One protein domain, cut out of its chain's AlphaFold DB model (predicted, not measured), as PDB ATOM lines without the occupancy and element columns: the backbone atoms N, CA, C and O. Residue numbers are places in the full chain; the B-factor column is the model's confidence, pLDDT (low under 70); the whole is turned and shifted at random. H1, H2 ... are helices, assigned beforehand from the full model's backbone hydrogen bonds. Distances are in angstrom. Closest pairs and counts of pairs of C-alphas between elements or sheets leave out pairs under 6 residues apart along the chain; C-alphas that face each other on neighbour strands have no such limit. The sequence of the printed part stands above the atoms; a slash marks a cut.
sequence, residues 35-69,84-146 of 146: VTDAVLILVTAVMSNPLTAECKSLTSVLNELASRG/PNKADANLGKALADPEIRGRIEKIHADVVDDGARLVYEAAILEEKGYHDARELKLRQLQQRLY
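This is residues 35 to 69 and 84 to 146 of the 146 residues of an uncharacterized protein of Nitrosospira sp. Nsp44 (UniProt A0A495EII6). H5 is the middle of an all-helix domain, H4 and H6 packed antiparallel on it. The H1 and H2 hairpin packs on H5; H3 crosses H6. The printed part has 98 residues and six named helices, compact, radius of gyration of the C-alphas 12.4 A, spans 36 by 26 by 22 A.

H1 is residues 37 to 48, H2 55 to 66, H3 84 to 95, H4 98 to 110, H5 114 to 127 and H6 131 to 145. Residues 57 to 62 of H2 touch H5, closest C-alphas Ser 57 and Ala 123, 4.9 A. H5 touches H4 and H6 at shallow tilts of 21 and 18 degrees, opposite ways. In each, every O i to N i+4 pair is within hydrogen-bond range.

C-alpha 37 is at (-11.068, -5.326, -9.890), C-alpha 145 at (-7.111, -11.795, -3.639); H6 is 20.9 A long.

Residues 70 to 83 are cut out; C-alphas 69 and 84 are 17.5 A apart. pLDDT is under 70 at residues 35 to 36, 50, 68 to 69.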
ATOM      1  N   VAL A  35     -11.045   0.247  -5.433       57.81
ATOM      2  CA  VAL A  35     -10.934  -1.184  -5.130       57.81
ATOM      3  C   VAL A  35     -10.268  -1.933  -6.299       57.81
ATOM      4  O   VAL A  35     -10.496  -1.593  -7.456       57.81
ATOM      5  N   THR A  36      -9.434  -2.944  -6.019       67.12
ATOM      6  CA  THR A  36      -8.895  -3.849  -7.058       67.12
ATOM      7  C   THR A  36     -10.041  -4.601  -7.745       67.12
ATOM      8  O   THR A  36     -10.990  -5.007  -7.079       67.12
ATOM      9  N   ASP A  37      -9.957  -4.816  -9.060       72.56
ATOM     10  CA  ASP A  37     -11.068  -5.326  -9.890       72.56
ATOM     11  C   ASP A  37     -11.708  -6.616  -9.321       72.56
ATOM     12  O   ASP A  37     -12.929  -6.746  -9.246       72.56
ATOM     13  N   ALA A  38     -10.893  -7.522  -8.765       77.06
ATOM     14  CA  ALA A  38     -11.349  -8.759  -8.123       77.06
ATOM     15  C   ALA A  38     -12.210  -8.542  -6.860       77.06
ATOM     16  O   ALA A  38     -13.227  -9.212  -6.681       77.06
ATOM     17  N   VAL A  39     -11.847  -7.593  -5.988       81.31
ATOM     18  CA  VAL A  39     -12.638  -7.276  -4.784       81.31
ATOM     19  C   VAL A  39     -13.948  -6.596  -5.191       81.31
ATOM     20  O   VAL A  39     -14.990  -6.866  -4.597       81.31
ATOM     21  N   LEU A  40     -13.932  -5.756  -6.231       80.44
ATOM     22  CA  LEU A  40     -15.136  -5.094  -6.739       80.44
ATOM     23  C   LEU A  40     -16.129  -6.093  -7.357       80.44
ATOM     24  O   LEU A  40     -17.336  -5.999  -7.107       80.44
ATOM     25  N   ILE A  41     -15.630  -7.068  -8.124       80.88
ATOM     26  CA  ILE A  41     -16.430  -8.177  -8.664       80.88
ATOM     27  C   ILE A  41     -17.057  -8.974  -7.517       80.88
ATOM     28  O   ILE A  41     -18.262  -9.228  -7.539       80.88
ATOM     29  N   LEU A  42     -16.277  -9.287  -6.479       83.38
ATOM     30  CA  LEU A  42     -16.747 -10.032  -5.311       83.38
ATOM     31  C   LEU A  42     -17.850  -9.290  -4.544       83.38
ATOM     32  O   LEU A  42     -18.904  -9.861  -4.262       83.38
ATOM     33  N   VAL A  43     -17.639  -8.001  -4.256       82.56
ATOM     34  CA  VAL A  43     -18.645  -7.129  -3.629       82.56
ATOM     35  C   VAL A  43     -19.926  -7.127  -4.460       82.56
ATOM     36  O   VAL A  43     -21.016  -7.298  -3.919       82.56
ATOM     37  N   THR A  44     -19.805  -6.970  -5.780       80.06
ATOM     38  CA  THR A  44     -20.959  -6.940  -6.685       80.06
ATOM     39  C   THR A  44     -21.719  -8.265  -6.664       80.06
ATOM     40  O   THR A  44     -22.946  -8.255  -6.561       80.06
ATOM     41  N   ALA A  45     -21.013  -9.395  -6.720       81.94
ATOM     42  CA  ALA A  45     -21.615 -10.724  -6.713       81.94
ATOM     43  C   ALA A  45     -22.393 -10.996  -5.415       81.94
ATOM     44  O   ALA A  45     -23.546 -11.425  -5.466       81.94
ATOM     45  N   VAL A  46     -21.791 -10.681  -4.264       83.19
ATOM     46  CA  VAL A  46     -22.385 -10.926  -2.941       83.19
ATOM     47  C   VAL A  46     -23.581 -10.009  -2.677       83.19
ATOM     48  O   VAL A  46     -24.627 -10.465  -2.218       83.19
ATOM     49  N   MET A  47     -23.457  -8.718  -2.996       78.50
ATOM     50  CA  MET A  47     -24.517  -7.733  -2.746       78.50
ATOM     51  C   MET A  47     -25.716  -7.896  -3.686       78.50
ATOM     52  O   MET A  47     -26.826  -7.530  -3.317       78.50
ATOM     53  N   SER A  48     -25.519  -8.466  -4.878       75.62
ATOM     54  CA  SER A  48     -26.622  -8.721  -5.819       75.62
ATOM     55  C   SER A  48     -27.489  -9.915  -5.407       75.62
ATOM     56  O   SER A  48     -28.629 -10.014  -5.849       75.62
ATOM     57  N   ASN A  49     -26.971 -10.809  -4.559       72.38
ATOM     58  CA  ASN A  49     -27.693 -11.971  -4.043       72.38
ATOM     59  C   ASN A  49     -27.393 -12.162  -2.552       72.38
ATOM     60  O   ASN A  49     -26.709 -13.116  -2.183       72.38
ATOM     61  N   PRO A  50     -27.858 -11.274  -1.661       67.88
ATOM     62  CA  PRO A  50     -27.601 -11.435  -0.241       67.88
ATOM     63  C   PRO A  50     -28.346 -12.675   0.262       67.88
ATOM     64  O   PRO A  50     -29.568 -12.684   0.395       67.88
ATOM     65  N   LEU A  51     -27.595 -13.759   0.458       72.94
ATOM     66  CA  LEU A  51     -28.101 -15.018   0.989       72.94
ATOM     67  C   LEU A  51     -28.358 -14.884   2.495       72.94
ATOM     68  O   LEU A  51     -28.527 -13.796   3.028       72.94
ATOM     69  N   THR A  52     -28.392 -16.010   3.200       73.88
ATOM     70  CA  THR A  52     -28.797 -16.166   4.601       73.88
ATOM     71  C   THR A  52     -28.008 -15.358   5.643       73.88
ATOM     72  O   THR A  52     -28.158 -15.656   6.818       73.88
ATOM     73  N   ALA A  53     -27.147 -14.404   5.283       75.88
ATOM     74  CA  ALA A  53     -26.404 -13.551   6.210       75.88
ATOM     75  C   ALA A  53     -27.067 -12.174   6.365       75.88
ATOM     76  O   ALA A  53     -27.545 -11.594   5.393       75.88
ATOM     77  N   GLU A  54     -27.071 -11.628   7.584       81.38
ATOM     78  CA  GLU A  54     -27.585 -10.278   7.812       81.38
ATOM     79  C   GLU A  54     -26.791  -9.219   7.035       81.38
ATOM     80  O   GLU A  54     -25.557  -9.186   7.064       81.38
ATOM     81  N   CYS A  55     -27.498  -8.271   6.412       80.62
ATOM     82  CA  CYS A  55     -26.858  -7.233   5.602       80.62
ATOM     83  C   CYS A  55     -25.894  -6.344   6.361       80.62
ATOM     84  O   CYS A  55     -24.888  -5.919   5.809       80.62
ATOM     85  N   LYS A  56     -26.164  -6.084   7.641       83.00
ATOM     86  CA  LYS A  56     -25.245  -5.317   8.477       83.00
ATOM     87  C   LYS A  56     -23.892  -6.026   8.602       83.00
ATOM     88  O   LYS A  56     -22.856  -5.375   8.484       83.00
ATOM     89  N   SER A  57     -23.911  -7.340   8.810       84.00
ATOM     90  CA  SER A  57     -22.710  -8.173   8.903       84.00
ATOM     91  C   SER A  57     -22.011  -8.287   7.549       84.00
ATOM     92  O   SER A  57     -20.804  -8.084   7.474       84.00
ATOM     93  N   LEU A  58     -22.761  -8.500   6.461       85.69
ATOM     94  CA  LEU A  58     -22.209  -8.510   5.098       85.69
ATOM     95  C   LEU A  58     -21.513  -7.189   4.751       85.69
ATOM     96  O   LEU A  58     -20.353  -7.190   4.350       85.69
ATOM     97  N   THR A  59     -22.181  -6.056   4.971       83.81
ATOM     98  CA  THR A  59     -21.611  -4.722   4.754       83.81
ATOM     99  C   THR A  59     -20.357  -4.499   5.600       83.81
ATOM    100  O   THR A  59     -19.387  -3.920   5.117       83.81
ATOM    101  N   SER A  60     -20.348  -4.955   6.857       84.69
ATOM    102  CA  SER A  60     -19.182  -4.844   7.745       84.69
ATOM    103  C   SER A  60     -17.973  -5.612   7.196       84.69
ATOM    104  O   SER A  60     -16.902  -5.028   7.030       84.69
ATOM    105  N   VAL A  61     -18.159  -6.885   6.820       87.50
ATOM    106  CA  VAL A  61     -17.127  -7.735   6.194       87.50
ATOM    107  C   VAL A  61     -16.610  -7.122   4.890       87.50
ATOM    108  O   VAL A  61     -15.399  -7.020   4.692       87.50
ATOM    109  N   LEU A  62     -17.507  -6.678   4.005       86.19
ATOM    110  CA  LEU A  62     -17.135  -6.100   2.711       86.19
ATOM    111  C   LEU A  62     -16.382  -4.771   2.858       86.19
ATOM    112  O   LEU A  62     -15.397  -4.548   2.156       86.19
ATOM    113  N   ASN A  63     -16.796  -3.908   3.789       82.25
ATOM    114  CA  ASN A  63     -16.082  -2.665   4.080       82.25
ATOM    115  C   ASN A  63     -14.675  -2.936   4.626       82.25
ATOM    116  O   ASN A  63     -13.730  -2.235   4.265       82.25
ATOM    117  N   GLU A  64     -14.511  -3.962   5.463       83.19
ATOM    118  CA  GLU A  64     -13.198  -4.350   5.979       83.19
ATOM    119  C   GLU A  64     -12.262  -4.822   4.859       83.19
ATOM    120  O   GLU A  64     -11.118  -4.364   4.785       83.19
ATOM    121  N   LEU A  65     -12.772  -5.635   3.927       81.56
ATOM    122  CA  LEU A  65     -12.038  -6.067   2.732       81.56
ATOM    123  C   LEU A  65     -11.654  -4.892   1.827       81.56
ATOM    124  O   LEU A  65     -10.490  -4.766   1.446       81.56
ATOM    125  N   ALA A  66     -12.604  -4.004   1.516       77.88
ATOM    126  CA  ALA A  66     -12.370  -2.840   0.661       77.88
ATOM    127  C   ALA A  66     -11.355  -1.861   1.276       77.88
ATOM    128  O   ALA A  66     -10.574  -1.239   0.556       77.88
ATOM    129  N   SER A  67     -11.316  -1.771   2.608       71.75
ATOM    130  CA  SER A  67     -10.395  -0.893   3.335       71.75
ATOM    131  C   SER A  67      -8.938  -1.381   3.392       71.75
ATOM    132  O   SER A  67      -8.113  -0.714   4.009       71.75
ATOM    133  N   ARG A  68      -8.583  -2.524   2.774       61.97
ATOM    134  CA  ARG A  68      -7.224  -3.120   2.809       61.97
ATOM    135  C   ARG A  68      -6.633  -3.265   4.227       61.97
ATOM    136  O   ARG A  68      -5.421  -3.191   4.406       61.97
ATOM    137  N   GLY A  69      -7.467  -3.432   5.257       53.22
ATOM    138  CA  GLY A  69      -7.010  -3.457   6.655       53.22
ATOM    139  C   GLY A  69      -6.604  -2.089   7.234       53.22
ATOM    140  O   GLY A  69      -6.230  -1.996   8.408       53.22
ATOM    141  N   PRO A  84      -3.882 -17.883  15.292       89.12
ATOM    142  CA  PRO A  84      -4.548 -18.911  14.499       89.12
ATOM    143  C   PRO A  84      -5.199 -19.981  15.382       89.12
ATOM    144  O   PRO A  84      -6.328 -20.378  15.116       89.12
ATOM    145  N   ASN A  85      -4.568 -20.363  16.497       92.50
ATOM    146  CA  ASN A  85      -5.107 -21.391  17.389       92.50
ATOM    147  C   ASN A  85      -6.406 -20.920  18.048       92.50
ATOM    148  O   ASN A  85      -7.376 -21.670  18.172       92.50
ATOM    149  N   LYS A  86      -6.441 -19.651  18.469       91.44
ATOM    150  CA  LYS A  86      -7.650 -19.044  19.031       91.44
ATOM    151  C   LYS A  86      -8.752 -18.927  17.985       91.44
ATOM    152  O   LYS A  86      -9.914 -19.158  18.316       91.44
ATOM    153  N   ALA A  87      -8.402 -18.568  16.753       92.75
ATOM    154  CA  ALA A  87      -9.349 -18.470  15.656       92.75
ATOM    155  C   ALA A  87      -9.959 -19.834  15.297       92.75
ATOM    156  O   ALA A  87     -11.182 -19.936  15.205       92.75
ATOM    157  N   ASP A  88      -9.141 -20.885  15.218       94.12
ATOM    158  CA  ASP A  88      -9.584 -22.258  14.953       94.12
ATOM    159  C   ASP A  88     -10.462 -22.800  16.083       94.12
ATOM    160  O   ASP A  88     -11.530 -23.362  15.836       94.12
ATOM    161  N   ALA A  89     -10.083 -22.564  17.343       95.50
ATOM    162  CA  ALA A  89     -10.915 -22.935  18.485       95.50
ATOM    163  C   ALA A  89     -12.265 -22.196  18.471       95.50
ATOM    164  O   ALA A  89     -13.299 -22.766  18.822       95.50
ATOM    165  N   ASN A  90     -12.271 -20.924  18.064       94.88
ATOM    166  CA  ASN A  90     -13.494 -20.138  17.948       94.88
ATOM    167  C   ASN A  90     -14.373 -20.624  16.787       94.88
ATOM    168  O   ASN A  90     -15.591 -20.694  16.934       94.88
ATOM    169  N   LEU A  91     -13.763 -21.030  15.671       95.38
ATOM    170  CA  LEU A  91     -14.469 -21.651  14.555       95.38
ATOM    171  C   LEU A  91     -15.079 -22.993  14.973       95.38
ATOM    172  O   LEU A  91     -16.246 -23.237  14.693       95.38
ATOM    173  N   GLY A  92     -14.345 -23.825  15.715       96.12
ATOM    174  CA  GLY A  92     -14.874 -25.077  16.263       96.12
ATOM    175  C   GLY A  92     -16.095 -24.856  17.162       96.12
ATOM    176  O   GLY A  92     -17.081 -25.580  17.054       96.12
ATOM    177  N   LYS A  93     -16.077 -23.806  17.997       95.94
ATOM    178  CA  LYS A  93     -17.246 -23.406  18.799       95.94
ATOM    179  C   LYS A  93     -18.413 -22.926  17.940       95.94
ATOM    180  O   LYS A  93     -19.550 -23.238  18.269       95.94
ATOM    181  N   ALA A  94     -18.146 -22.182  16.869       95.06
ATOM    182  CA  ALA A  94     -19.181 -21.734  15.943       95.06
ATOM    183  C   ALA A  94     -19.830 -22.920  15.212       95.06
ATOM    184  O   ALA A  94     -21.047 -22.994  15.113       95.06
ATOM    185  N   LEU A  95     -19.033 -23.891  14.762       96.12
ATOM    186  CA  LEU A  95     -19.516 -25.083  14.054       96.12
ATOM    187  C   LEU A  95     -20.214 -26.104  14.968       96.12
ATOM    188  O   LEU A  95     -20.887 -27.009  14.472       96.12
ATOM    189  N   ALA A  96     -20.068 -25.971  16.288       96.62
ATOM    190  CA  ALA A  96     -20.850 -26.735  17.254       96.62
ATOM    191  C   ALA A  96     -22.305 -26.239  17.357       96.62
ATOM    192  O   ALA A  96     -23.170 -27.004  17.784       96.62
ATOM    193  N   ASP A  97     -22.586 -24.996  16.954       96.31
ATOM    194  CA  ASP A  97     -23.947 -24.475  16.841       96.31
ATOM    195  C   ASP A  97     -24.600 -25.010  15.546       96.31
ATOM    196  O   ASP A  97     -24.118 -24.723  14.442       96.31
ATOM    197  N   PRO A  98     -25.695 -25.793  15.641       94.06
ATOM    198  CA  PRO A  98     -26.343 -26.379  14.472       94.06
ATOM    199  C   PRO A  98     -26.952 -25.332  13.528       94.06
ATOM    200  O   PRO A  98     -27.039 -25.599  12.330       94.06
ATOM    201  N   GLU A  99     -27.349 -24.156  14.026       93.56
ATOM    202  CA  GLU A  99     -27.875 -23.070  13.194       93.56
ATOM    203  C   GLU A  99     -26.765 -22.494  12.305       93.56
ATOM    204  O   GLU A  99     -26.927 -22.367  11.090       93.56
ATOM    205  N   ILE A 100     -25.610 -22.192  12.906       94.25
ATOM    206  CA  ILE A 100     -24.442 -21.658  12.194       94.25
ATOM    207  C   ILE A 100     -23.925 -22.685  11.195       94.25
ATOM    208  O   ILE A 100     -23.715 -22.356  10.027       94.25
ATOM    209  N   ARG A 101     -23.761 -23.936  11.637       96.19
ATOM    210  CA  ARG A 101     -23.302 -25.025  10.775       96.19
ATOM    211  C   ARG A 101     -24.229 -25.213   9.575       96.19
ATOM    212  O   ARG A 101     -23.742 -25.221   8.450       96.19
ATOM    213  N   GLY A 102     -25.544 -25.273   9.792       94.44
ATOM    214  CA  GLY A 102     -26.514 -25.430   8.704       94.44
ATOM    215  C   GLY A 102     -26.493 -24.267   7.707       94.44
ATOM    216  O   GLY A 102     -26.607 -24.480   6.501       94.44
ATOM    217  N   ARG A 103     -26.285 -23.030   8.179       93.06
ATOM    218  CA  ARG A 103     -26.128 -21.862   7.296       93.06
ATOM    219  C   ARG A 103     -24.840 -21.937   6.475       93.06
ATOM    220  O   ARG A 103     -24.888 -21.661   5.282       93.06
ATOM    221  N   ILE A 104     -23.717 -22.338   7.074       93.88
ATOM    222  CA  ILE A 104     -22.438 -22.505   6.361       93.88
ATOM    223  C   ILE A 104     -22.532 -23.625   5.316       93.88
ATOM    224  O   ILE A 104     -22.142 -23.421   4.169       93.88
ATOM    225  N   GLU A 105     -23.107 -24.774   5.670       94.19
ATOM    226  CA  GLU A 105     -23.321 -25.893   4.743       94.19
ATOM    227  C   GLU A 105     -24.207 -25.487   3.559       94.19
ATOM    228  O   GLU A 105     -23.909 -25.818   2.413       94.19
ATOM    229  N   LYS A 106     -25.260 -24.701   3.813       92.19
ATOM    230  CA  LYS A 106     -26.101 -24.154   2.748       92.19
ATOM    231  C   LYS A 106     -25.318 -23.235   1.809       92.19
ATOM    232  O   LYS A 106     -25.438 -23.364   0.597       92.19
ATOM    233  N   ILE A 107     -24.480 -22.345   2.346       91.94
ATOM    234  CA  ILE A 107     -23.599 -21.502   1.523       91.94
ATOM    235  C   ILE A 107     -22.659 -22.360   0.668       91.94
ATOM    236  O   ILE A 107     -22.438 -22.036  -0.495       91.94
ATOM    237  N   HIS A 108     -22.136 -23.465   1.204       92.62
ATOM    238  CA  HIS A 108     -21.278 -24.383   0.443       92.62
ATOM    239  C   HIS A 108     -22.012 -25.079  -0.702       92.62
ATOM    240  O   HIS A 108     -21.391 -25.344  -1.729       92.62
ATOM    241  N   ALA A 109     -23.306 -25.354  -0.544       91.56
ATOM    242  CA  ALA A 109     -24.137 -25.936  -1.593       91.56
ATOM    243  C   ALA A 109     -24.558 -24.908  -2.658       91.56
ATOM    244  O   ALA A 109     -24.565 -25.225  -3.847       91.56
ATOM    245  N   ASP A 110     -24.895 -23.687  -2.236       88.25
ATOM    246  CA  ASP A 110     -25.555 -22.692  -3.091       88.25
ATOM    247  C   ASP A 110     -24.570 -21.748  -3.805       88.25
ATOM    248  O   ASP A 110     -24.893 -21.185  -4.855       88.25
ATOM    249  N   VAL A 111     -23.368 -21.537  -3.257       87.81
ATOM    250  CA  VAL A 111     -22.411 -20.541  -3.763       87.81
ATOM    251  C   VAL A 111     -21.219 -21.235  -4.403       87.81
ATOM    252  O   VAL A 111     -20.385 -21.811  -3.717       87.81
ATOM    253  N   VAL A 112     -21.084 -21.140  -5.725       88.88
ATOM    254  CA  VAL A 112     -19.967 -21.773  -6.450       88.88
ATOM    255  C   VAL A 112     -18.647 -21.030  -6.234       88.88
ATOM    256  O   VAL A 112     -17.613 -21.674  -6.087       88.88
ATOM    257  N   ASP A 113     -18.661 -19.699  -6.177       88.81
ATOM    258  CA  ASP A 113     -17.438 -18.914  -5.999       88.81
ATOM    259  C   ASP A 113     -16.900 -19.023  -4.564       88.81
ATOM    260  O   ASP A 113     -17.560 -18.636  -3.597       88.81
ATOM    261  N   ASP A 114     -15.682 -19.542  -4.417       90.12
ATOM    262  CA  ASP A 114     -15.082 -19.735  -3.098       90.12
ATOM    263  C   ASP A 114     -14.831 -18.407  -2.359       90.12
ATOM    264  O   ASP A 114     -14.869 -18.371  -1.129       90.12
ATOM    265  N   GLY A 115     -14.553 -17.315  -3.081       91.50
ATOM    266  CA  GLY A 115     -14.354 -16.001  -2.471       91.50
ATOM    267  C   GLY A 115     -15.647 -15.489  -1.837       91.50
ATOM    268  O   GLY A 115     -15.654 -15.056  -0.686       91.50
ATOM    269  N   ALA A 116     -16.759 -15.619  -2.557       90.62
ATOM    270  CA  ALA A 116     -18.089 -15.278  -2.085       90.62
ATOM    271  C   ALA A 116     -18.490 -16.152  -0.893       90.62
ATOM    272  O   ALA A 116     -19.010 -15.621   0.090       90.62
ATOM    273  N   ARG A 117     -18.179 -17.461  -0.911       93.69
ATOM    274  CA  ARG A 117     -18.382 -18.336   0.262       93.69
ATOM    275  C   ARG A 117     -17.686 -17.782   1.500       93.69
ATOM    276  O   ARG A 117     -18.329 -17.644   2.538       93.69
ATOM    277  N   LEU A 118     -16.413 -17.398   1.385       94.50
ATOM    278  CA  LEU A 118     -15.649 -16.841   2.507       94.50
ATOM    279  C   LEU A 118     -16.263 -15.539   3.045       94.50
ATOM    280  O   LEU A 118     -16.264 -15.333   4.259       94.50
ATOM    281  N   VAL A 119     -16.830 -14.691   2.178       93.12
ATOM    282  CA  VAL A 119     -17.556 -13.479   2.601       93.12
ATOM    283  C   VAL A 119     -18.812 -13.832   3.400       93.12
ATOM    284  O   VAL A 119     -19.015 -13.286   4.485       93.12
ATOM    285  N   TYR A 120     -19.648 -14.751   2.904       93.69
ATOM    286  CA  TYR A 120     -20.860 -15.158   3.623       93.69
ATOM    287  C   TYR A 120     -20.537 -15.850   4.946       93.69
ATOM    288  O   TYR A 120     -21.166 -15.548   5.957       93.69
ATOM    289  N   GLU A 121     -19.540 -16.737   4.973       94.81
ATOM    290  CA  GLU A 121     -19.081 -17.383   6.203       94.81
ATOM    291  C   GLU A 121     -18.602 -16.353   7.228       94.81
ATOM    292  O   GLU A 121     -19.022 -16.395   8.386       94.81
ATOM    293  N   ALA A 122     -17.777 -15.387   6.810       94.56
ATOM    294  CA  ALA A 122     -17.335 -14.302   7.678       94.56
ATOM    295  C   ALA A 122     -18.525 -13.496   8.230       94.56
ATOM    296  O   ALA A 122     -18.543 -13.173   9.417       94.56
ATOM    297  N   ALA A 123     -19.537 -13.217   7.404       92.81
ATOM    298  CA  ALA A 123     -20.718 -12.461   7.818       92.81
ATOM    299  C   ALA A 123     -21.607 -13.239   8.806       92.81
ATOM    300  O   ALA A 123     -22.061 -12.662   9.793       92.81
ATOM    301  N   ILE A 124     -21.808 -14.545   8.594       93.69
ATOM    302  CA  ILE A 124     -22.532 -15.424   9.531       93.69
ATOM    303  C   ILE A 124     -21.809 -15.459  10.888       93.69
ATOM    304  O   ILE A 124     -22.435 -15.350  11.943       93.69
ATOM    305  N   LEU A 125     -20.479 -15.579  10.871       94.38
ATOM    306  CA  LEU A 125     -19.660 -15.594  12.086       94.38
ATOM    307  C   LEU A 125     -19.671 -14.235  12.802       94.38
ATOM    308  O   LEU A 125     -19.684 -14.197  14.033       94.38
ATOM    309  N   GLU A 126     -19.690 -13.123  12.059       91.44
ATOM    310  CA  GLU A 126     -19.798 -11.774  12.621       91.44
ATOM    311  C   GLU A 126     -21.130 -11.553  13.338       91.44
ATOM    312  O   GLU A 126     -21.130 -11.078  14.474       91.44
ATOM    313  N   GLU A 127     -22.238 -11.943  12.704       88.31
ATOM    314  CA  GLU A 127     -23.594 -11.832  13.254       88.31
ATOM    315  C   GLU A 127     -23.703 -12.490  14.635       88.31
ATOM    316  O   GLU A 127     -24.298 -11.941  15.559       88.31
ATOM    317  N   LYS A 128     -23.062 -13.651  14.795       89.94
ATOM    318  CA  LYS A 128     -23.100 -14.445  16.027       89.94
ATOM    319  C   LYS A 128     -21.961 -14.112  17.004       89.94
ATOM    320  O   LYS A 128     -21.862 -14.722  18.064       89.94
ATOM    321  N   GLY A 129     -21.107 -13.137  16.679       89.81
ATOM    322  CA  GLY A 129     -20.042 -12.645  17.563       89.81
ATOM    323  C   GLY A 129     -18.750 -13.474  17.575       89.81
ATOM    324  O   GLY A 129     -17.869 -13.233  18.404       89.81
ATOM    325  N   TYR A 130     -18.573 -14.415  16.642       92.44
ATOM    326  CA  TYR A 130     -17.367 -15.243  16.514       92.44
ATOM    327  C   TYR A 130     -16.235 -14.488  15.793       92.44
ATOM    328  O   TYR A 130     -15.760 -14.879  14.727       92.44
ATOM    329  N   HIS A 131     -15.782 -13.380  16.388       90.25
ATOM    330  CA  HIS A 131     -14.875 -12.425  15.740       90.25
ATOM    331  C   HIS A 131     -13.526 -13.014  15.298       90.25
ATOM    332  O   HIS A 131     -13.067 -12.689  14.209       90.25
ATOM    333  N   ASP A 132     -12.885 -13.875  16.101       90.31
ATOM    334  CA  ASP A 132     -11.608 -14.486  15.687       90.31
ATOM    335  C   ASP A 132     -11.801 -15.481  14.522       90.31
ATOM    336  O   ASP A 132     -10.943 -15.586  13.653       90.31
ATOM    337  N   ALA A 133     -12.945 -16.178  14.464       93.69
ATOM    338  CA  ALA A 133     -13.261 -17.089  13.361       93.69
ATOM    339  C   ALA A 133     -13.588 -16.315  12.072       93.69
ATOM    340  O   ALA A 133     -13.172 -16.704  10.985       93.69
ATOM    341  N   ARG A 134     -14.286 -15.178  12.190       93.69
ATOM    342  CA  ARG A 134     -14.486 -14.227  11.089       93.69
ATOM    343  C   ARG A 134     -13.149 -13.724  10.536       93.69
ATOM    344  O   ARG A 134     -12.959 -13.725   9.325       93.69
ATOM    345  N   GLU A 135     -12.228 -13.319  11.411       91.25
ATOM    346  CA  GLU A 135     -10.886 -12.859  11.022       91.25
ATOM    347  C   GLU A 135     -10.114 -13.943  10.252       91.25
ATOM    348  O   GLU A 135      -9.461 -13.645   9.254       91.25
ATOM    349  N   LEU A 136     -10.238 -15.215  10.651       92.94
ATOM    350  CA  LEU A 136      -9.667 -16.338   9.900       92.94
ATOM    351  C   LEU A 136     -10.203 -16.397   8.460       92.94
ATOM    352  O   LEU A 136      -9.414 -16.532   7.526       92.94
ATOM    353  N   LYS A 137     -11.520 -16.250   8.261       94.75
ATOM    354  CA  LYS A 137     -12.140 -16.243   6.922       94.75
ATOM    355  C   LYS A 137     -11.716 -15.038   6.088       94.75
ATOM    356  O   LYS A 137     -11.403 -15.195   4.909       94.75
ATOM    357  N   LEU A 138     -11.625 -13.859   6.702       90.19
ATOM    358  CA  LEU A 138     -11.118 -12.650   6.050       90.19
ATOM    359  C   LEU A 138      -9.663 -12.805   5.595       90.19
ATOM    360  O   LEU A 138      -9.336 -12.416   4.477       90.19
ATOM    361  N   ARG A 139      -8.799 -13.425   6.406       89.31
ATOM    362  CA  ARG A 139      -7.403 -13.699   6.025       89.31
ATOM    363  C   ARG A 139      -7.289 -14.712   4.897       89.31
ATOM    364  O   ARG A 139      -6.520 -14.485   3.969       89.31
ATOM    365  N   GLN A 140      -8.071 -15.790   4.949       91.25
ATOM    366  CA  GLN A 140      -8.156 -16.756   3.848       91.25
ATOM    367  C   GLN A 140      -8.594 -16.072   2.551       91.25
ATOM    368  O   GLN A 140      -8.054 -16.359   1.488       91.25
ATOM    369  N   LEU A 141      -9.538 -15.135   2.635       90.44
ATOM    370  CA  LEU A 141      -9.994 -14.372   1.482       90.44
ATOM    371  C   LEU A 141      -8.917 -13.409   0.965       90.44
ATOM    372  O   LEU A 141      -8.663 -13.368  -0.234       90.44
ATOM    373  N   GLN A 142      -8.234 -12.686   1.853       86.44
ATOM    374  CA  GLN A 142      -7.123 -11.802   1.488       86.44
ATOM    375  C   GLN A 142      -5.990 -12.563   0.787       86.44
ATOM    376  O   GLN A 142      -5.524 -12.101  -0.245       86.44
ATOM    377  N   GLN A 143      -5.611 -13.746   1.282       86.56
ATOM    378  CA  GLN A 143      -4.600 -14.616   0.656       86.56
ATOM    379  C   GLN A 143      -4.973 -15.096  -0.754       86.56
ATOM    380  O   GLN A 143      -4.112 -15.572  -1.485       86.56
ATOM    381  N   ARG A 144      -6.257 -15.049  -1.124       83.12
ATOM    382  CA  ARG A 144      -6.719 -15.420  -2.472       83.12
ATOM    383  C   ARG A 144      -6.773 -14.230  -3.419       83.12
ATOM    384  O   ARG A 144      -6.733 -14.422  -4.628       83.12
ATOM    385  N   LEU A 145      -6.937 -13.028  -2.875       81.56
ATOM    386  CA  LEU A 145      -7.111 -11.795  -3.639       81.56
ATOM    387  C   LEU A 145      -5.792 -11.045  -3.877       81.56
ATOM    388  O   LEU A 145      -5.749 -10.199  -4.772       81.56
ATOM    389  N   TYR A 146      -4.753 -11.339  -3.089       73.69
ATOM    390  CA  TYR A 146      -3.424 -10.719  -3.114       73.69
ATOM    391  C   TYR A 146      -2.329 -11.782  -3.145       73.69
ATOM    392  O   TYR A 146      -1.323 -11.539  -3.847       73.69
TER     393      TYR A 146